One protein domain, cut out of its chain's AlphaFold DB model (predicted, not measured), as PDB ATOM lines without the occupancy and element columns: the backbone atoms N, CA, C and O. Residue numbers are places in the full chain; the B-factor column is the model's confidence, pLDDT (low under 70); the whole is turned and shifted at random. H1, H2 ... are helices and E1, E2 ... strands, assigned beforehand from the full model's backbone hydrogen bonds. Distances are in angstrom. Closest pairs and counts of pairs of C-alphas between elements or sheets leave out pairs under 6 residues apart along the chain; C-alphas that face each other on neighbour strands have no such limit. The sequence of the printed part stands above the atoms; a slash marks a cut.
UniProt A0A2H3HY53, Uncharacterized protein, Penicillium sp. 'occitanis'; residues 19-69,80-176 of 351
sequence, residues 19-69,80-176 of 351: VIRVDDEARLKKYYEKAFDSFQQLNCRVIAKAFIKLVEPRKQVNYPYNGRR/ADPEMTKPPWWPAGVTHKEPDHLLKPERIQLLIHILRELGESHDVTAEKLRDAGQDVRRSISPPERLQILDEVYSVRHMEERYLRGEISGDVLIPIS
ATOM      1  N   VAL A  19      43.107 -41.367  41.147       91.44
ATOM      2  CA  VAL A  19      42.089 -42.417  41.012       91.44
ATOM      3  C   VAL A  19      41.895 -42.774  39.546       91.44
ATOM      4  O   VAL A  19      41.865 -41.891  38.679       91.44
ATOM      5  N   ILE A  20      41.761 -44.067  39.267       94.38
ATOM      6  CA  ILE A  20      41.468 -44.610  37.934       94.38
ATOM      7  C   ILE A  20      40.166 -45.408  38.022       94.38
ATOM      8  O   ILE A  20      39.980 -46.162  38.973       94.38
ATOM      9  N   ARG A  21      39.266 -45.257  37.048       95.62
ATOM     10  CA  ARG A  21      38.094 -46.135  36.934       95.62
ATOM     11  C   ARG A  21      38.514 -47.495  36.388       95.62
ATOM     12  O   ARG A  21      39.346 -47.555  35.489       95.62
ATOM     13  N   VAL A  22      37.927 -48.574  36.893       96.62
ATOM     14  CA  VAL A  22      38.297 -49.928  36.454       96.62
ATOM     15  C   VAL A  22      37.898 -50.226  35.001       96.62
ATOM     16  O   VAL A  22      38.530 -51.063  34.364       96.62
ATOM     17  N   ASP A  23      36.905 -49.520  34.453       96.31
ATOM     18  CA  ASP A  23      36.512 -49.621  33.040       96.31
ATOM     19  C   ASP A  23      37.349 -48.753  32.082       96.31
ATOM     20  O   ASP A  23      37.213 -48.866  30.863       96.31
ATOM     21  N   ASP A  24      38.240 -47.905  32.604       96.12
ATOM     22  CA  ASP A  24      39.084 -47.038  31.785       96.12
ATOM     23  C   ASP A  24      40.343 -47.779  31.324       96.12
ATOM     24  O   ASP A  24      41.439 -47.653  31.883       96.12
ATOM     25  N   GLU A  25      40.170 -48.569  30.266       94.88
ATOM     26  CA  GLU A  25      41.226 -49.401  29.694       94.88
ATOM     27  C   GLU A  25      42.468 -48.586  29.289       94.88
ATOM     28  O   GLU A  25      43.612 -49.010  29.492       94.88
ATOM     29  N   ALA A  26      42.254 -47.392  28.734       94.88
ATOM     30  CA  ALA A  26      43.326 -46.531  28.257       94.88
ATOM     31  C   ALA A  26      44.156 -45.975  29.421       94.88
ATOM     32  O   ALA A  26      45.393 -45.995  29.363       94.88
ATOM     33  N   ARG A  27      43.508 -45.507  30.496       94.19
ATOM     34  CA  ARG A  27      44.214 -45.036  31.698       94.19
ATOM     35  C   ARG A  27      44.886 -46.178  32.445       94.19
ATOM     36  O   ARG A  27      46.005 -45.975  32.910       94.19
ATOM     37  N   LEU A  28      44.277 -47.363  32.513       96.56
ATOM     38  CA  LEU A  28      44.908 -48.554  33.093       96.56
ATOM     39  C   LEU A  28      46.187 -48.927  32.342       96.56
ATOM     40  O   LEU A  28      47.242 -49.087  32.958       96.56
ATOM     41  N   LYS A  29      46.140 -48.985  31.006       96.25
ATOM     42  CA  LYS A  29      47.329 -49.261  30.188       96.25
ATOM     43  C   LYS A  29      48.443 -48.244  30.443       96.25
ATOM     44  O   LYS A  29      49.566 -48.643  30.749       96.25
ATOM     45  N   LYS A  30      48.125 -46.946  30.395       95.31
ATOM     46  CA  LYS A  30      49.085 -45.867  30.694       95.31
ATOM     47  C   LYS A  30      49.642 -45.952  32.118       95.31
ATOM     48  O   LYS A  30      50.817 -45.667  32.342       95.31
ATOM     49  N   TYR A  31      48.814 -46.340  33.087       96.75
ATOM     50  CA  TYR A  31      49.260 -46.582  34.453       96.75
ATOM     51  C   TYR A  31      50.310 -47.688  34.504       96.75
ATOM     52  O   TYR A  31      51.373 -47.465  35.076       96.75
ATOM     53  N   TYR A  32      50.068 -48.837  33.869       97.94
ATOM     54  CA  TYR A  32      51.047 -49.924  33.852       97.94
ATOM     55  C   TYR A  32      52.343 -49.529  33.139       97.94
ATOM     56  O   TYR A  32      53.423 -49.872  33.619       97.94
ATOM     57  N   GLU A  33      52.257 -48.771  32.042       96.94
ATOM     58  CA  GLU A  33      53.429 -48.200  31.363       96.94
ATOM     59  C   GLU A  33      54.265 -47.355  32.326       96.94
ATOM     60  O   GLU A  33      55.450 -47.639  32.515       96.94
ATOM     61  N   LYS A  34      53.646 -46.392  33.016       95.88
ATOM     62  CA  LYS A  34      54.332 -45.547  34.007       95.88
ATOM     63  C   LYS A  34      54.840 -46.338  35.216       95.88
ATOM     64  O   LYS A  34      55.948 -46.089  35.691       95.88
ATOM     65  N   ALA A  35      54.065 -47.303  35.706       96.50
ATOM     66  CA  ALA A  35      54.441 -48.148  36.831       96.50
ATOM     67  C   ALA A  35      55.701 -48.954  36.501       96.50
ATOM     68  O   ALA A  35      56.680 -48.898  37.247       96.50
ATOM     69  N   PHE A  36      55.723 -49.641  35.356       97.06
ATOM     70  CA  PHE A  36      56.889 -50.405  34.920       97.06
ATOM     71  C   PHE A  36      58.070 -49.519  34.515       97.06
ATOM     72  O   PHE A  36      59.218 -49.906  34.744       97.06
ATOM     73  N   ASP A  37      57.820 -48.322  33.984       96.12
ATOM     74  CA  ASP A  37      58.877 -47.357  33.684       96.12
ATOM     75  C   ASP A  37      59.534 -46.781  34.947       96.12
ATOM     76  O   ASP A  37      60.733 -46.493  34.953       96.12
ATOM     77  N   SER A  38      58.811 -46.711  36.065       94.25
ATOM     78  CA  SER A  38      59.369 -46.256  37.344       94.25
ATOM     79  C   SER A  38      60.432 -47.202  37.935       94.25
ATOM     80  O   SER A  38      61.202 -46.813  38.821       94.25
ATOM     81  N   PHE A  39      60.500 -48.449  37.455       94.31
ATOM     82  CA  PHE A  39      61.511 -49.407  37.877       94.31
ATOM     83  C   PHE A  39      62.849 -49.163  37.174       94.31
ATOM     84  O   PHE A  39      62.944 -48.834  35.988       94.31
ATOM     85  N   GLN A  40      63.930 -49.414  37.912       94.25
ATOM     86  CA  GLN A  40      65.262 -49.494  37.326       94.25
ATOM     87  C   GLN A  40      65.337 -50.649  36.325       94.25
ATOM     88  O   GLN A  40      64.648 -51.661  36.464       94.25
ATOM     89  N   GLN A  41      66.252 -50.545  35.357       93.12
ATOM     90  CA  GLN A  41      66.420 -51.587  34.344       93.12
ATOM     91  C   GLN A  41      66.644 -52.973  34.964       93.12
ATOM     92  O   GLN A  41      66.057 -53.939  34.484       93.12
ATOM     93  N   LEU A  42      67.453 -53.066  36.027       93.94
ATOM     94  CA  LEU A  42      67.717 -54.324  36.728       93.94
ATOM     95  C   LEU A  42      66.439 -54.929  37.326       93.94
ATOM     96  O   LEU A  42      66.199 -56.120  37.156       93.94
ATOM     97  N   ASN A  43      65.581 -54.106  37.931       95.69
ATOM     98  CA  ASN A  43      64.301 -54.551  38.481       95.69
ATOM     99  C   ASN A  43      63.387 -55.084  37.369       95.69
ATOM    100  O   ASN A  43      62.869 -56.193  37.474       95.69
ATOM    101  N   CYS A  44      63.247 -54.353  36.255       96.69
ATOM    102  CA  CYS A  44      62.433 -54.829  35.135       96.69
ATOM    103  C   CYS A  44      62.961 -56.166  34.577       96.69
ATOM    104  O   CYS A  44      62.164 -57.012  34.182       96.69
ATOM    105  N   ARG A  45      64.291 -56.364  34.528       96.50
ATOM    106  CA  ARG A  45      64.916 -57.622  34.067       96.50
ATOM    107  C   ARG A  45      64.487 -58.801  34.927       96.50
ATOM    108  O   ARG A  45      64.007 -59.798  34.391       96.50
ATOM    109  N   VAL A  46      64.640 -58.683  36.247       96.81
ATOM    110  CA  VAL A  46      64.327 -59.788  37.164       96.81
ATOM    111  C   VAL A  46      62.832 -60.102  37.180       96.81
ATOM    112  O   VAL A  46      62.475 -61.277  37.107       96.81
ATOM    113  N   ILE A  47      61.964 -59.081  37.151       97.62
ATOM    114  CA  ILE A  47      60.505 -59.260  37.071       97.62
ATOM    115  C   ILE A  47      60.128 -59.986  35.772       97.62
ATOM    116  O   ILE A  47      59.436 -61.001  35.810       97.62
ATOM    117  N   ALA A  48      60.648 -59.537  34.623       97.88
ATOM    118  CA  ALA A  48      60.350 -60.160  33.334       97.88
ATOM    119  C   ALA A  48      60.802 -61.626  33.277       97.88
ATOM    120  O   ALA A  48      60.077 -62.473  32.757       97.88
ATOM    121  N   LYS A  49      61.968 -61.960  33.848       97.19
ATOM    122  CA  LYS A  49      62.442 -63.354  33.930       97.19
ATOM    123  C   LYS A  49      61.492 -64.232  34.751       97.19
ATOM    124  O   LYS A  49      61.206 -65.350  34.324       97.19
ATOM    125  N   ALA A  50      60.989 -63.738  35.882       97.50
ATOM    126  CA  ALA A  50      60.022 -64.468  36.701       97.50
ATOM    127  C   ALA A  50      58.686 -64.670  35.973       97.50
ATOM    128  O   ALA A  50      58.165 -65.784  35.945       97.50
ATOM    129  N   PHE A  51      58.173 -63.631  35.313       98.00
ATOM    130  CA  PHE A  51      56.904 -63.700  34.584       98.00
ATOM    131  C   PHE A  51      56.982 -64.636  33.373       98.00
ATOM    132  O   PHE A  51      56.111 -65.479  33.196       98.00
ATOM    133  N   ILE A  52      58.061 -64.584  32.587       97.88
ATOM    134  CA  ILE A  52      58.274 -65.528  31.477       97.88
ATOM    135  C   ILE A  52      58.348 -66.970  31.987       97.88
ATOM    136  O   ILE A  52      57.822 -67.871  31.341       97.88
ATOM    137  N   LYS A  53      58.994 -67.202  33.136       97.12
ATOM    138  CA  LYS A  53      59.070 -68.536  33.745       97.12
ATOM    139  C   LYS A  53      57.700 -69.029  34.219       97.12
ATOM    140  O   LYS A  53      57.458 -70.226  34.144       97.12
ATOM    141  N   LEU A  54      56.828 -68.140  34.697       97.12
ATOM    142  CA  LEU A  54      55.444 -68.481  35.036       97.12
ATOM    143  C   LEU A  54      54.659 -68.902  33.786       97.12
ATOM    144  O   LEU A  54      54.025 -69.950  33.801       97.12
ATOM    145  N   VAL A  55      54.740 -68.107  32.713       97.62
ATOM    146  CA  VAL A  55      54.039 -68.365  31.441       97.62
ATOM    147  C   VAL A  55      54.551 -69.640  30.768       97.62
ATOM    148  O   VAL A  55      53.776 -70.433  30.246       97.62
ATOM    149  N   GLU A  56      55.870 -69.848  30.775       96.88
ATOM    150  CA  GLU A  56      56.526 -70.955  30.086       96.88
ATOM    151  C   GLU A  56      57.735 -71.465  30.909       96.88
ATOM    152  O   GLU A  56      58.886 -71.072  30.674       96.88
ATOM    153  N   PRO A  57      57.523 -72.385  31.873       94.31
ATOM    154  CA  PRO A  57      58.575 -72.883  32.769       94.31
ATOM    155  C   PRO A  57      59.776 -73.525  32.059       94.31
ATOM    156  O   PRO A  57      60.873 -73.587  32.620       94.31
ATOM    157  N   ARG A  58      59.597 -73.991  30.814       93.56
ATOM    158  CA  ARG A  58      60.646 -74.598  29.973       93.56
ATOM    159  C   ARG A  58      60.968 -73.756  28.739       93.56
ATOM    160  O   ARG A  58      61.386 -74.293  27.709       93.56
ATOM    161  N   LYS A  59      60.850 -72.429  28.859       94.00
ATOM    162  CA  LYS A  59      60.993 -71.471  27.751       94.00
ATOM    163  C   LYS A  59      62.232 -71.686  26.896       94.00
ATOM    164  O   LYS A  59      62.127 -71.712  25.677       94.00
ATOM    165  N   GLN A  60      63.385 -71.871  27.530       92.25
ATOM    166  CA  GLN A  60      64.665 -72.030  26.833       92.25
ATOM    167  C   GLN A  60      64.739 -73.313  25.988       92.25
ATOM    168  O   GLN A  60      65.492 -73.362  25.021       92.25
ATOM    169  N   VAL A  61      63.965 -74.347  26.334       91.06
ATOM    170  CA  VAL A  61      63.919 -75.612  25.585       91.06
ATOM    171  C   VAL A  61      62.874 -75.544  24.474       91.06
ATOM    172  O   VAL A  61      63.164 -75.925  23.342       91.06
ATOM    173  N   ASN A  62      61.676 -75.053  24.800       92.12
ATOM    174  CA  ASN A  62      60.537 -75.031  23.881       92.12
ATOM    175  C   ASN A  62      60.686 -73.940  22.809       92.12
ATOM    176  O   ASN A  62      60.386 -74.169  21.641       92.12
ATOM    177  N   TYR A  63      61.213 -72.779  23.197       93.44
ATOM    178  CA  TYR A  63      61.319 -71.583  22.364       93.44
ATOM    179  C   TYR A  63      62.668 -70.889  22.613       93.44
ATOM    180  O   TYR A  63      62.720 -69.839  23.264       93.44
ATOM    181  N   PRO A  64      63.790 -71.479  22.167       92.50
ATOM    182  CA  PRO A  64      65.119 -70.930  22.423       92.50
ATOM    183  C   PRO A  64      65.316 -69.592  21.701       92.50
ATOM    184  O   PRO A  64      64.894 -69.438  20.560       92.50
ATOM    185  N   TYR A  65      66.030 -68.641  22.308       91.12
ATOM    186  CA  TYR A  65      66.291 -67.328  21.690       91.12
ATOM    187  C   TYR A  65      67.266 -67.372  20.509       91.12
ATOM    188  O   TYR A  65      67.398 -66.403  19.776       91.12
ATOM    189  N   ASN A  66      67.971 -68.483  20.308       85.00
ATOM    190  CA  ASN A  66      68.949 -68.619  19.232       85.00
ATOM    191  C   ASN A  66      68.328 -69.015  17.885       85.00
ATOM    192  O   ASN A  66      69.082 -69.315  16.969       85.00
ATOM    193  N   GLY A  67      66.998 -69.089  17.764       77.44
ATOM    194  CA  GLY A  67      66.332 -69.352  16.488       77.44
ATOM    195  C   GLY A  67      66.405 -70.785  15.968       77.44
ATOM    196  O   GLY A  67      65.921 -71.014  14.869       77.44
ATOM    197  N   ARG A  68      67.020 -71.722  16.721       71.06
ATOM    198  CA  ARG A  68      67.297 -73.132  16.362       71.06
ATOM    199  C   ARG A  68      67.754 -73.291  14.903       71.06
ATOM    200  O   ARG A  68      66.944 -73.320  13.985       71.06
ATOM    201  N   ARG A  69      69.062 -73.484  14.672       64.44
ATOM    202  CA  ARG A  69      69.587 -73.758  13.317       64.44
ATOM    203  C   ARG A  69      68.751 -74.857  12.655       64.44
ATOM    204  O   ARG A  69      68.626 -75.943  13.220       64.44
ATOM    205  N   ALA A  80      70.621 -68.568  12.196       70.50
ATOM    206  CA  ALA A  80      69.508 -68.935  13.045       70.50
ATOM    207  C   ALA A  80      68.740 -67.655  13.403       70.50
ATOM    208  O   ALA A  80      69.347 -66.689  13.867       70.50
ATOM    209  N   ASP A  81      67.446 -67.636  13.098       75.19
ATOM    210  CA  ASP A  81      66.594 -66.462  13.251       75.19
ATOM    211  C   ASP A  81      65.741 -66.630  14.517       75.19
ATOM    212  O   ASP A  81      64.882 -67.516  14.537       75.19
ATOM    213  N   PRO A  82      65.976 -65.841  15.584       78.75
ATOM    214  CA  PRO A  82      65.191 -65.892  16.817       78.75
ATOM    215  C   PRO A  82      63.685 -65.787  16.580       78.75
ATOM    216  O   PRO A  82      62.909 -66.364  17.339       78.75
ATOM    217  N   GLU A  83      63.257 -65.096  15.525       85.94
ATOM    218  CA  GLU A  83      61.839 -64.927  15.212       85.94
ATOM    219  C   GLU A  83      61.177 -66.248  14.785       85.94
ATOM    220  O   GLU A  83      59.986 -66.434  15.016       85.94
ATOM    221  N   MET A  84      61.943 -67.222  14.278       82.94
ATOM    222  CA  MET A  84      61.427 -68.551  13.906       82.94
ATOM    223  C   MET A  84      61.072 -69.426  15.112       82.94
ATOM    224  O   MET A  84      60.291 -70.366  14.988       82.94
ATOM    225  N   THR A  85      61.657 -69.147  16.276       89.88
ATOM    226  CA  THR A  85      61.388 -69.862  17.534       89.88
ATOM    227  C   THR A  85      60.638 -68.996  18.538       89.88
ATOM    228  O   THR A  85      60.549 -69.368  19.709       89.88
ATOM    229  N   LYS A  86      60.123 -67.836  18.117       93.25
ATOM    230  CA  LYS A  86      59.310 -66.954  18.955       93.25
ATOM    231  C   LYS A  86      58.010 -67.677  19.340       93.25
ATOM    232  O   LYS A  86      57.347 -68.222  18.457       93.25
ATOM    233  N   PRO A  87      57.637 -67.731  20.633       95.38
ATOM    234  CA  PRO A  87      56.379 -68.357  21.009       95.38
ATOM    235  C   PRO A  87      55.190 -67.512  20.526       95.38
ATOM    236  O   PRO A  87      55.312 -66.287  20.471       95.38
ATOM    237  N   PRO A  88      54.023 -68.124  20.254       95.06
ATOM    238  CA  PRO A  88      52.838 -67.399  19.784       95.06
ATOM    239  C   PRO A  88      52.332 -66.316  20.744       95.06
ATOM    240  O   PRO A  88      51.726 -65.348  20.307       95.06
ATOM    241  N   TRP A  89      52.587 -66.478  22.046       96.62
ATOM    242  CA  TRP A  89      52.222 -65.506  23.076       96.62
ATOM    243  C   TRP A  89      53.211 -64.345  23.198       96.62
ATOM    244  O   TRP A  89      52.970 -63.427  23.965       96.62
ATOM    245  N   TRP A  90      54.361 -64.367  22.515       97.12
ATOM    246  CA  TRP A  90      55.275 -63.228  22.588       97.12
ATOM    247  C   TRP A  90      54.646 -62.021  21.883       97.12
ATOM    248  O   TRP A  90      54.177 -62.171  20.752       97.12
ATOM    249  N   PRO A  91      54.686 -60.817  22.475       96.44
ATOM    250  CA  PRO A  91      54.029 -59.659  21.893       96.44
ATOM    251  C   PRO A  91      54.593 -59.302  20.517       96.44
ATOM    252  O   PRO A  91      55.808 -59.331  20.272       96.44
ATOM    253  N   ALA A  92      53.690 -58.914  19.616       93.38
ATOM    254  CA  ALA A  92      54.055 -58.360  18.322       93.38
ATOM    255  C   ALA A  92      54.875 -57.071  18.507       93.38
ATOM    256  O   ALA A  92      54.613 -56.273  19.404       93.38
ATOM    257  N   GLY A  93      55.890 -56.873  17.665       91.19
ATOM    258  CA  GLY A  93      56.771 -55.701  17.739       91.19
ATOM    259  C   GLY A  93      57.860 -55.757  18.818       91.19
ATOM    260  O   GLY A  93      58.769 -54.937  18.773       91.19
ATOM    261  N   VAL A  94      57.839 -56.739  19.729       96.06
ATOM    262  CA  VAL A  94      58.929 -56.969  20.692       96.06
ATOM    263  C   VAL A  94      59.875 -58.035  20.151       96.06
ATOM    264  O   VAL A  94      59.450 -59.147  19.818       96.06
ATOM    265  N   THR A  95      61.172 -57.737  20.085       94.75
ATOM    266  CA  THR A  95      62.182 -58.689  19.592       94.75
ATOM    267  C   THR A  95      62.210 -59.967  20.447       94.75
ATOM    268  O   THR A  95      62.149 -59.891  21.675       94.75
ATOM    269  N   HIS A  96      62.337 -61.158  19.850       95.25
ATOM    270  CA  HIS A  96      62.505 -62.392  20.633       95.25
ATOM    271  C   HIS A  96      63.930 -62.523  21.195       95.25
ATOM    272  O   HIS A  96      64.799 -63.177  20.618       95.25
ATOM    273  N   LYS A  97      64.181 -61.898  22.349       95.00
ATOM    274  CA  LYS A  97      65.448 -61.969  23.097       95.00
ATOM    275  C   LYS A  97      65.202 -62.139  24.591       95.00
ATOM    276  O   LYS A  97      64.112 -61.869  25.091       95.00
ATOM    277  N   GLU A  98      66.242 -62.555  25.314       94.12
ATOM    278  CA  GLU A  98      66.205 -62.560  26.777       94.12
ATOM    279  C   GLU A  98      65.917 -61.154  27.322       94.12
ATOM    280  O   GLU A  98      66.409 -60.176  26.753       94.12
ATOM    281  N   PRO A  99      65.194 -61.023  28.453       95.38
ATOM    282  CA  PRO A  99      64.864 -59.718  29.027       95.38
ATOM    283  C   PRO A  99      66.072 -58.809  29.263       95.38
ATOM    284  O   PRO A  99      65.954 -57.589  29.147       95.38
ATOM    285  N   ASP A 100      67.237 -59.387  29.554       95.12
ATOM    286  CA  ASP A 100      68.498 -58.672  29.785       95.12
ATOM    287  C   ASP A 100      69.044 -58.001  28.515       95.12
ATOM    288  O   ASP A 100      69.800 -57.034  28.603       95.12
ATOM    289  N   HIS A 101      68.611 -58.475  27.346       95.00
ATOM    290  CA  HIS A 101      69.009 -57.999  26.022       95.00
ATOM    291  C   HIS A 101      67.920 -57.193  25.304       95.00
ATOM    292  O   HIS A 101      68.164 -56.699  24.204       95.00
ATOM    293  N   LEU A 102      66.739 -57.056  25.911       95.88
ATOM    294  CA  LEU A 102      65.704 -56.132  25.452       95.88
ATOM    295  C   LEU A 102      66.007 -54.710  25.915       95.88
ATOM    296  O   LEU A 102      66.463 -54.488  27.049       95.88
ATOM    297  N   LEU A 103      65.683 -53.741  25.060       95.88
ATOM    298  CA  LEU A 103      65.641 -52.343  25.467       95.88
ATOM    299  C   LEU A 103      64.548 -52.151  26.528       95.88
ATOM    300  O   LEU A 103      63.577 -52.907  26.591       95.88
ATOM    301  N   LYS A 104      64.699 -51.140  27.393       95.38
ATOM    302  CA  LYS A 104      63.732 -50.890  28.476       95.38
ATOM    303  C   LYS A 104      62.285 -50.755  27.953       95.38
ATOM    304  O   LYS A 104      61.432 -51.430  28.528       95.38
ATOM    305  N   PRO A 105      61.998 -50.009  26.864       96.31
ATOM    306  CA  PRO A 105      60.637 -49.903  26.332       96.31
ATOM    307  C   PRO A 105      60.062 -51.245  25.862       96.31
ATOM    308  O   PRO A 105      58.953 -51.600  26.245       96.31
ATOM    309  N   GLU A 106      60.840 -52.039  25.116       97.44
ATOM    310  CA  GLU A 106      60.440 -53.389  24.686       97.44
ATOM    311  C   GLU A 106      60.143 -54.303  25.885       97.44
ATOM    312  O   GLU A 106      59.185 -55.074  25.881       97.44
ATOM    313  N   ARG A 107      60.948 -54.203  26.948       97.62
ATOM    314  CA  ARG A 107      60.741 -54.976  28.176       97.62
ATOM    315  C   ARG A 107      59.460 -54.565  28.903       97.62
ATOM    316  O   ARG A 107      58.769 -55.432  29.424       97.62
ATOM    317  N   ILE A 108      59.149 -53.270  28.946       97.88
ATOM    318  CA  ILE A 108      57.902 -52.760  29.533       97.88
ATOM    319  C   ILE A 108      56.700 -53.271  28.735       97.88
ATOM    320  O   ILE A 108      55.767 -53.803  29.330       97.88
ATOM    321  N   GLN A 109      56.755 -53.207  27.401       97.94
ATOM    322  CA  GLN A 109      55.710 -53.770  26.539       97.94
ATOM    323  C   GLN A 109      55.496 -55.264  26.805       97.94
ATOM    324  O   GLN A 109      54.358 -55.704  26.952       97.94
ATOM    325  N   LEU A 110      56.581 -56.033  26.951       98.31
ATOM    326  CA  LEU A 110      56.508 -57.451  27.307       98.31
ATOM    327  C   LEU A 110      55.844 -57.693  28.669       98.31
ATOM    328  O   LEU A 110      55.006 -58.582  28.790       98.31
ATOM    329  N   LEU A 111      56.201 -56.907  29.686       98.44
ATOM    330  CA  LEU A 111      55.617 -57.017  31.025       98.44
ATOM    331  C   LEU A 111      54.114 -56.729  31.017       98.44
ATOM    332  O   LEU A 111      53.353 -57.485  31.616       98.44
ATOM    333  N   ILE A 112      53.687 -55.677  30.318       98.19
ATOM    334  CA  ILE A 112      52.270 -55.300  30.209       98.19
ATOM    335  C   ILE A 112      51.482 -56.365  29.452       98.19
ATOM    336  O   ILE A 112      50.392 -56.729  29.888       98.19
ATOM    337  N   HIS A 113      52.040 -56.890  28.360       98.38
ATOM    338  CA  HIS A 113      51.409 -57.955  27.587       98.38
ATOM    339  C   HIS A 113      51.168 -59.200  28.453       98.38
ATOM    340  O   HIS A 113      50.045 -59.692  28.528       98.38
ATOM    341  N   ILE A 114      52.191 -59.662  29.187       98.25
ATOM    342  CA  ILE A 114      52.043 -60.803  30.106       98.25
ATOM    343  C   ILE A 114      51.006 -60.501  31.194       98.25
ATOM    344  O   ILE A 114      50.185 -61.360  31.506       98.25
ATOM    345  N   LEU A 115      51.030 -59.289  31.753       97.75
ATOM    346  CA  LEU A 115      50.121 -58.874  32.820       97.75
ATOM    347  C   LEU A 115      48.654 -58.859  32.372       97.75
ATOM    348  O   LEU A 115      47.793 -59.282  33.139       97.75
ATOM    349  N   ARG A 116      48.358 -58.351  31.168       96.81
ATOM    350  CA  ARG A 116      46.978 -58.061  30.744       96.81
ATOM    351  C   ARG A 116      46.377 -59.085  29.792       96.81
ATOM    352  O   ARG A 116      45.197 -59.402  29.933       96.81
ATOM    353  N   GLU A 117      47.164 -59.596  28.849       95.75
ATOM    354  CA  GLU A 117      46.659 -60.330  27.678       95.75
ATOM    355  C   GLU A 117      46.774 -61.855  27.825       95.75
ATOM    356  O   GLU A 117      46.106 -62.603  27.113       95.75
ATOM    357  N   LEU A 118      47.580 -62.348  28.772       96.62
ATOM    358  CA  LEU A 118      47.801 -63.788  28.955       96.62
ATOM    359  C   LEU A 118      46.893 -64.444  30.008       96.62
ATOM    360  O   LEU A 118      47.051 -65.631  30.301       96.62
ATOM    361  N   GLY A 119      45.922 -63.702  30.547       93.25
ATOM    362  CA  GLY A 119      44.988 -64.212  31.554       93.25
ATOM    363  C   GLY A 119      44.131 -65.369  31.052       93.25
ATOM    364  O   GLY A 119      44.081 -66.415  31.689       93.25
ATOM    365  N   GLU A 120      43.518 -65.226  29.879       91.31
ATOM    366  CA  GLU A 120      42.635 -66.260  29.320       91.31
ATOM    367  C   GLU A 120      43.408 -67.432  28.705       91.31
ATOM    368  O   GLU A 120      43.000 -68.585  28.816       91.31
ATOM    369  N   SER A 121      44.539 -67.149  28.053       94.62
ATOM    370  CA  SER A 121      45.272 -68.140  27.256       94.62
ATOM    371  C   SER A 121      46.259 -68.980  28.066       94.62
ATOM    372  O   SER A 121      46.477 -70.145  27.737       94.62
ATOM    373  N   HIS A 122      46.866 -68.404  29.107       95.69
ATOM    374  CA  HIS A 122      47.917 -69.046  29.905       95.69
ATOM    375  C   HIS A 122      47.586 -69.064  31.400       95.69
ATOM    376  O   HIS A 122      48.451 -69.398  32.211       95.69
ATOM    377  N   ASP A 123      46.346 -68.716  31.769       95.69
ATOM    378  CA  ASP A 123      45.883 -68.676  33.159       95.69
ATOM    379  C   ASP A 123      46.822 -67.816  34.029       95.69
ATOM    380  O   ASP A 123      47.253 -68.206  35.118       95.69
ATOM    381  N   VAL A 124      47.219 -66.657  33.486       97.12
ATOM    382  CA  VAL A 124      48.078 -65.673  34.156       97.12
ATOM    383  C   VAL A 124      47.201 -64.686  34.915       97.12
ATOM    384  O   VAL A 124      46.596 -63.792  34.331       97.12
ATOM    385  N   THR A 125      47.154 -64.839  36.235       97.94
ATOM    386  CA  THR A 125      46.389 -63.963  37.129       97.94
ATOM    387  C   THR A 125      47.308 -63.086  37.974       97.94
ATOM    388  O   THR A 125      48.477 -63.424  38.199       97.94
ATOM    389  N   ALA A 126      46.774 -61.986  38.512       97.62
ATOM    390  CA  ALA A 126      47.482 -61.121  39.457       97.62
ATOM    391  C   ALA A 126      48.080 -61.910  40.634       97.62
ATOM    392  O   ALA A 126      49.201 -61.644  41.064       97.62
ATOM    393  N   GLU A 127      47.350 -62.912  41.130       97.44
ATOM    394  CA  GLU A 127      47.791 -63.782  42.220       97.44
ATOM    395  C   GLU A 127      49.002 -64.632  41.826       97.44
ATOM    396  O   GLU A 127      50.015 -64.619  42.522       97.44
ATOM    397  N   LYS A 128      48.961 -65.291  40.667       97.81
ATOM    398  CA  LYS A 128      50.094 -66.100  40.202       97.81
ATOM    399  C   LYS A 128      51.323 -65.261  39.878       97.81
ATOM    400  O   LYS A 128      52.445 -65.700  40.121       97.81
ATOM    401  N   LEU A 129      51.128 -64.054  39.349       97.62
ATOM    402  CA  LEU A 129      52.220 -63.107  39.125       97.62
ATOM    403  C   LEU A 129      52.832 -62.639  40.448       97.62
ATOM    404  O   LEU A 129      54.057 -62.581  40.563       97.62
ATOM    405  N   ARG A 130      52.005 -62.377  41.466       97.06
ATOM    406  CA  ARG A 130      52.456 -62.052  42.825       97.06
ATOM    407  C   ARG A 130      53.264 -63.190  43.444       97.06
ATOM    408  O   ARG A 130      54.291 -62.921  44.072       97.06
ATOM    409  N   ASP A 131      52.839 -64.431  43.245       96.75
ATOM    410  CA  ASP A 131      53.514 -65.619  43.771       96.75
ATOM    411  C   ASP A 131      54.842 -65.876  43.047       96.75
ATOM    412  O   ASP A 131      55.884 -66.004  43.691       96.75
ATOM    413  N   ALA A 132      54.848 -65.833  41.711       94.94
ATOM    414  CA  ALA A 132      56.075 -65.886  40.910       94.94
ATOM    415  C   ALA A 132      57.028 -64.721  41.236       94.94
ATOM    416  O   ALA A 132      58.250 -64.845  41.135       94.94
ATOM    417  N   GLY A 133      56.463 -63.588  41.650       92.00
ATOM    418  CA  GLY A 133      57.178 -62.396  42.064       92.00
ATOM    419  C   GLY A 133      57.896 -62.517  43.412       92.00
ATOM    420  O   GLY A 133      58.790 -61.712  43.675       92.00
ATOM    421  N   GLN A 134      57.561 -63.489  44.270       93.50
ATOM    422  CA  GLN A 134      58.122 -63.579  45.630       93.50
ATOM    423  C   GLN A 134      59.648 -63.699  45.637       93.50
ATOM    424  O   GLN A 134      60.321 -62.987  46.387       93.50
ATOM    425  N   ASP A 135      60.196 -64.523  44.746       87.75
ATOM    426  CA  ASP A 135      61.641 -64.730  44.634       87.75
ATOM    427  C   ASP A 135      62.373 -63.458  44.181       87.75
ATOM    428  O   ASP A 135      63.511 -63.216  44.590       87.75
ATOM    429  N   VAL A 136      61.721 -62.602  43.383       92.25
ATOM    430  CA  VAL A 136      62.345 -61.374  42.866       92.25
ATOM    431  C   VAL A 136      62.257 -60.199  43.831       92.25
ATOM    432  O   VAL A 136      63.047 -59.267  43.697       92.25
ATOM    433  N   ARG A 137      61.367 -60.234  44.837       93.19
ATOM    434  CA  ARG A 137      61.196 -59.124  45.801       93.19
ATOM    435  C   ARG A 137      62.507 -58.743  46.488       93.19
ATOM    436  O   ARG A 137      62.774 -57.568  46.697       93.19
ATOM    437  N   ARG A 138      63.353 -59.730  46.792       92.12
ATOM    438  CA  ARG A 138      64.659 -59.516  47.447       92.12
ATOM    439  C   ARG A 138      65.692 -58.852  46.536       92.12
ATOM    440  O   ARG A 138      66.679 -58.318  47.029       92.12
ATOM    441  N   SER A 139      65.490 -58.921  45.224       90.12
ATOM    442  CA  SER A 139      66.374 -58.338  44.212       90.12
ATOM    443  C   SER A 139      65.928 -56.947  43.763       90.12
ATOM    444  O   SER A 139      66.665 -56.296  43.025       90.12
ATOM    445  N   ILE A 140      64.741 -56.494  44.179       92.69
ATOM    446  CA  ILE A 140      64.226 -55.169  43.833       92.69
ATOM    447  C   ILE A 140      64.874 -54.124  44.734       92.69
ATOM    448  O   ILE A 140      64.770 -54.182  45.958       92.69
ATOM    449  N   SER A 141      65.525 -53.149  44.102       90.12
ATOM    450  CA  SER A 141      66.150 -52.015  44.776       90.12
ATOM    451  C   SER A 141      65.809 -50.698  44.061       90.12
ATOM    452  O   SER A 141      65.776 -50.662  42.826       90.12
ATOM    453  N   PRO A 142      65.543 -49.604  44.787       92.81
ATOM    454  CA  PRO A 142      65.454 -49.539  46.244       92.81
ATOM    455  C   PRO A 142      64.134 -50.172  46.766       92.81
ATOM    456  O   PRO A 142      63.200 -50.345  45.972       92.81
ATOM    457  N   PRO A 143      64.048 -50.585  48.050       90.94
ATOM    458  CA  PRO A 143      62.920 -51.363  48.590       90.94
ATOM    459  C   PRO A 143      61.550 -50.695  48.450       90.94
ATOM    460  O   PRO A 143      60.537 -51.382  48.353       90.94
ATOM    461  N   GLU A 144      61.500 -49.368  48.376       91.25
ATOM    462  CA  GLU A 144      60.272 -48.591  48.183       91.25
ATOM    463  C   GLU A 144      59.587 -48.949  46.855       91.25
ATOM    464  O   GLU A 144      58.366 -48.886  46.743       91.25
ATOM    465  N   ARG A 145      60.344 -49.430  45.858       92.94
ATOM    466  CA  ARG A 145      59.790 -49.912  44.580       92.94
ATOM    467  C   ARG A 145      58.937 -51.171  44.728       92.94
ATOM    468  O   ARG A 145      58.162 -51.472  43.825       92.94
ATOM    469  N   LEU A 146      59.029 -51.886  45.851       94.50
ATOM    470  CA  LEU A 146      58.111 -52.986  46.152       94.50
ATOM    471  C   LEU A 146      56.667 -52.499  46.283       94.50
ATOM    472  O   LEU A 146      55.768 -53.215  45.856       94.50
ATOM    473  N   GLN A 147      56.453 -51.274  46.776       94.94
ATOM    474  CA  GLN A 147      55.112 -50.696  46.893       94.94
ATOM    475  C   GLN A 147      54.463 -50.522  45.517       94.94
ATOM    476  O   GLN A 147      53.284 -50.810  45.354       94.94
ATOM    477  N   ILE A 148      55.248 -50.138  44.504       95.44
ATOM    478  CA  ILE A 148      54.776 -50.038  43.114       95.44
ATOM    479  C   ILE A 148      54.384 -51.416  42.586       95.44
ATOM    480  O   ILE A 148      53.362 -51.557  41.926       95.44
ATOM    481  N   LEU A 149      55.181 -52.448  42.877       96.19
ATOM    482  CA  LEU A 149      54.882 -53.804  42.419       96.19
ATOM    483  C   LEU A 149      53.607 -54.356  43.077       96.19
ATOM    484  O   LEU A 149      52.782 -54.965  42.400       96.19
ATOM    485  N   ASP A 150      53.435 -54.112  44.375       96.06
ATOM    486  CA  ASP A 150      52.231 -54.495  45.119       96.06
ATOM    487  C   ASP A 150      50.992 -53.749  44.610       96.06
ATOM    488  O   ASP A 150      49.939 -54.361  44.413       96.06
ATOM    489  N   GLU A 151      51.127 -52.453  44.317       97.06
ATOM    490  CA  GLU A 151      50.069 -51.651  43.701       97.06
ATOM    491  C   GLU A 151      49.709 -52.206  42.316       97.06
ATOM    492  O   GLU A 151      48.536 -52.447  42.053       97.06
ATOM    493  N   VAL A 152      50.684 -52.524  41.454       97.38
ATOM    494  CA  VAL A 152      50.440 -53.157  40.141       97.38
ATOM    495  C   VAL A 152      49.612 -54.439  40.270       97.38
ATOM    496  O   VAL A 152      48.645 -54.605  39.521       97.38
ATOM    497  N   TYR A 153      49.935 -55.318  41.226       97.69
ATOM    498  CA  TYR A 153      49.144 -56.530  41.465       97.69
ATOM    499  C   TYR A 153      47.734 -56.218  41.965       97.69
ATOM    500  O   TYR A 153      46.781 -56.862  41.529       97.69
ATOM    501  N   SER A 154      47.579 -55.225  42.840       97.50
ATOM    502  CA  SER A 154      46.269 -54.804  43.341       97.50
ATOM    503  C   SER A 154      45.387 -54.224  42.230       97.50
ATOM    504  O   SER A 154      44.245 -54.659  42.074       97.50
ATOM    505  N   VAL A 155      45.927 -53.320  41.405       97.62
ATOM    506  CA  VAL A 155      45.211 -52.737  40.258       97.62
ATOM    507  C   VAL A 155      44.802 -53.833  39.279       97.62
ATOM    508  O   VAL A 155      43.641 -53.886  38.876       97.62
ATOM    509  N   ARG A 156      45.719 -54.747  38.929       98.00
ATOM    510  CA  ARG A 156      45.394 -55.863  38.029       98.00
ATOM    511  C   ARG A 156      44.336 -56.788  38.622       98.00
ATOM    512  O   ARG A 156      43.440 -57.210  37.904       98.00
ATOM    513  N   HIS A 157      44.388 -57.073  39.919       98.12
ATOM    514  CA  HIS A 157      43.363 -57.886  40.563       98.12
ATOM    515  C   HIS A 157      41.973 -57.243  40.449       98.12
ATOM    516  O   HIS A 157      41.009 -57.927  40.122       98.12
ATOM    517  N   MET A 158      41.865 -55.928  40.663       98.06
ATOM    518  CA  MET A 158      40.607 -55.195  40.475       98.06
ATOM    519  C   MET A 158      40.127 -55.239  39.020       98.06
ATOM    520  O   MET A 158      38.959 -55.537  38.776       98.06
ATOM    521  N   GLU A 159      41.028 -55.018  38.059       97.50
ATOM    522  CA  GLU A 159      40.737 -55.142  36.625       97.50
ATOM    523  C   GLU A 159      40.212 -56.545  36.273       97.50
ATOM    524  O   GLU A 159      39.183 -56.678  35.620       97.50
ATOM    525  N   GLU A 160      40.848 -57.609  36.767       97.81
ATOM    526  CA  GLU A 160      40.405 -58.989  36.544       97.81
ATOM    527  C   GLU A 160      39.009 -59.263  37.120       97.81
ATOM    528  O   GLU A 160      38.211 -59.961  36.494       97.81
ATOM    529  N   ARG A 161      38.690 -58.718  38.301       97.88
ATOM    530  CA  ARG A 161      37.346 -58.835  38.893       97.88
ATOM    531  C   ARG A 161      36.291 -58.140  38.040       97.88
ATOM    532  O   ARG A 161      35.196 -58.676  37.881       97.88
ATOM    533  N   TYR A 162      36.620 -56.978  37.477       97.69
ATOM    534  CA  TYR A 162      35.745 -56.272  36.544       97.69
ATOM    535  C   TYR A 162      35.531 -57.080  35.259       97.69
ATOM    536  O   TYR A 162      34.388 -57.296  34.867       97.69
ATOM    537  N   LEU A 163      36.603 -57.614  34.662       96.00
ATOM    538  CA  LEU A 163      36.521 -58.445  33.453       96.00
ATOM    539  C   LEU A 163      35.691 -59.722  33.665       96.00
ATOM    540  O   LEU A 163      35.028 -60.186  32.742       96.00
ATOM    541  N   ARG A 164      35.671 -60.270  34.889       96.12
ATOM    542  CA  ARG A 164      34.795 -61.394  35.271       96.12
ATOM    543  C   ARG A 164      33.362 -60.983  35.640       96.12
ATOM    544  O   ARG A 164      32.554 -61.851  35.958       96.12
ATOM    545  N   GLY A 165      33.034 -59.691  35.616       97.00
ATOM    546  CA  GLY A 165      31.712 -59.166  35.971       97.00
ATOM    547  C   GLY A 165      31.396 -59.201  37.470       97.00
ATOM    548  O   GLY A 165      30.233 -59.119  37.853       97.00
ATOM    549  N   GLU A 166      32.406 -59.338  38.334       97.75
ATOM    550  CA  GLU A 166      32.222 -59.387  39.793       97.75
ATOM    551  C   GLU A 166      32.036 -58.000  40.422       97.75
ATOM    552  O   GLU A 166      31.527 -57.886  41.538       97.75
ATOM    553  N   ILE A 167      32.503 -56.955  39.738       97.81
ATOM    554  CA  ILE A 167      32.406 -55.559  40.164       97.81
ATOM    555  C   ILE A 167      31.965 -54.681  38.987       97.81
ATOM    556  O   ILE A 167      32.153 -55.044  37.827       97.81
ATOM    557  N   SER A 168      31.387 -53.521  39.293       97.56
ATOM    558  CA  SER A 168      30.934 -52.552  38.290       97.56
ATOM    559  C   SER A 168      32.090 -51.697  37.748       97.56
ATOM    560  O   SER A 168      33.103 -51.505  38.419       97.56
ATOM    561  N   GLY A 169      31.933 -51.179  36.527       95.31
ATOM    562  CA  GLY A 169      32.946 -50.368  35.839       95.31
ATOM    563  C   GLY A 169      33.218 -49.001  36.480       95.31
ATOM    564  O   GLY A 169      34.298 -48.441  36.323       95.31
ATOM    565  N   ASP A 170      32.267 -48.481  37.258       94.50
ATOM    566  CA  ASP A 170      32.383 -47.217  37.993       94.50
ATOM    567  C   ASP A 170      33.254 -47.308  39.257       94.50
ATOM    568  O   ASP A 170      33.536 -46.283  39.881       94.50
ATOM    569  N   VAL A 171      33.721 -48.507  39.622       96.94
ATOM    570  CA  VAL A 171      34.639 -48.694  40.747       96.94
ATOM    571  C   VAL A 171      35.942 -47.929  40.504       96.94
ATOM    572  O   VAL A 171      36.605 -48.082  39.477       96.94
ATOM    573  N   LEU A 172      36.320 -47.117  41.493       96.00
ATOM    574  CA  LEU A 172      37.538 -46.315  41.490       96.00
ATOM    575  C   LEU A 172      38.667 -47.042  42.220       96.00
ATOM    576  O   LEU A 172      38.529 -47.429  43.381       96.00
ATOM    577  N   ILE A 173      39.803 -47.176  41.548       95.31
ATOM    578  CA  ILE A 173      41.032 -47.746  42.085       95.31
ATOM    579  C   ILE A 173      41.935 -46.593  42.545       95.31
ATOM    580  O   ILE A 173      42.320 -45.762  41.714       95.31
ATOM    581  N   PRO A 174      42.271 -46.507  43.844       92.31
ATOM    582  CA  PRO A 174      43.213 -45.515  44.343       92.31
ATOM    583  C   PRO A 174      44.649 -45.896  43.969       92.31
ATOM    584  O   PRO A 174      45.069 -47.036  44.158       92.31
ATOM    585  N   ILE A 175      45.398 -44.918  43.471       92.75
ATOM    586  CA  ILE A 175      46.791 -45.021  43.043       92.75
ATOM    587  C   ILE A 175      47.611 -44.026  43.855       92.75
ATOM    588  O   ILE A 175      47.352 -42.819  43.857       92.75
ATOM    589  N   SER A 176      48.602 -44.549  44.557       89.69
ATOM    590  CA  SER A 176      49.428 -43.828  45.520       89.69
ATOM    591  C   SER A 176      50.885 -43.715  45.083       89.69
ATOM    592  O   SER A 176      51.547 -42.742  45.444       89.69
TER     593      SER A 176
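Overview. This is residues 19 to 69 and 80 to 176 of the 351 residues of an uncharacterized protein of Penicillium sp. 'occitanis' (UniProt A0A2H3HY53). Five helices make the body, packed in a closed round: H1 on H5, H5 on H2, H2 on H7, H7 on H9 and H9 back on H1, with H5 nearest the middle. At one end of the long axis a small two-strand ribbon, E1 and E2, joins the first and last printed stretches; toward the other end lie the short helices H3 and H4 and the two cut ends. The printed part has 148 residues, with nine named helices and two named strands in the order E1, H1 to H9, E2; the sheet E1 - E2 is antiparallel and the class is mostly helix. The whole is compact, with a radius of gyration of the C-alphas of 15.5 A, yet only just elongated, spanning 52 by 34 by 24 A.

Along the chain. Find C-alpha 19 at (42.089, -42.417, 41.012), where E1, residues 19 to 21, begins; its partner E2, residues 172 to 175, ends at C-alpha 175 at (46.791, -45.021, 43.043). The longest helix, H9, residues 145 to 163, runs 27.2 A from C-alpha 145 at (59.790, -49.912, 44.580). H1 is residues 25 to 37, 18.2 A; H2 is 41 to 55, 21.1 A; H5 is 104 to 117, 19.5 A. The shorter helices are H3, 59 to 62; H4, 82 to 85; H6, 119 to 122; H7, 126 to 132; and H8, 134 to 137.

Arrangement. Start at E1 and E2, antiparallel at 143 degrees: N 20 and O 173 are 3.0 A apart, N 173 and O 20 2.8 A, both within hydrogen-bond range. The closest C-alphas of E2 and H9 are those of Ile 173 and Val 155, 6.8 A. With its residues 148 to 152 alone, H9 touches H1, at Ile 148 and Ala 35, 6.6 A between C-alphas, at a shallow tilt of 20 degrees, opposite ways. H9 also touches H7, at Tyr 153 and Ala 126, 5.3 A, at a steep tilt of 41 degrees. H1 touches H5 at Phe 36 and Ile 108, 6.0 A, at a steep tilt of 44 degrees. Look next at the hub, H2: it touches H5 at Ala 48 and Leu 111, 6.1 A, the same way at a shallow tilt of 33 degrees, only just short of steep. With residues 50 to 54 alone it touches H7, about perpendicular at 78 degrees, closest at Ala 50 and Ala 132, 5.9 A. H2 and H8 only just touch, with 3 pairs of C-alphas within 8 A, closest at Val 46 and Val 136, 6.2 A. H3 and H6 are each close to H2 but not clearly touching, at 6.9 A and 6.3 A; H4 and H5 are apart. Every O i to N i+4 pair is within hydrogen-bond range in H1, H2, H5, H7 and H9; H3, H4, H6 and H8 are too short for such a pair.

Size, cuts and confidence. The two C-alphas farthest apart, those of Arg 69 and Asp 170, are 51.9 A apart. Residues 70 to 79 are not printed, and C-alphas 69 and 80 are 4.8 A apart across the cut. The link from H4 to H5, residues 86 to 103, is long. The mean pLDDT of the printed part is 94.3, and residue 69 is under 70.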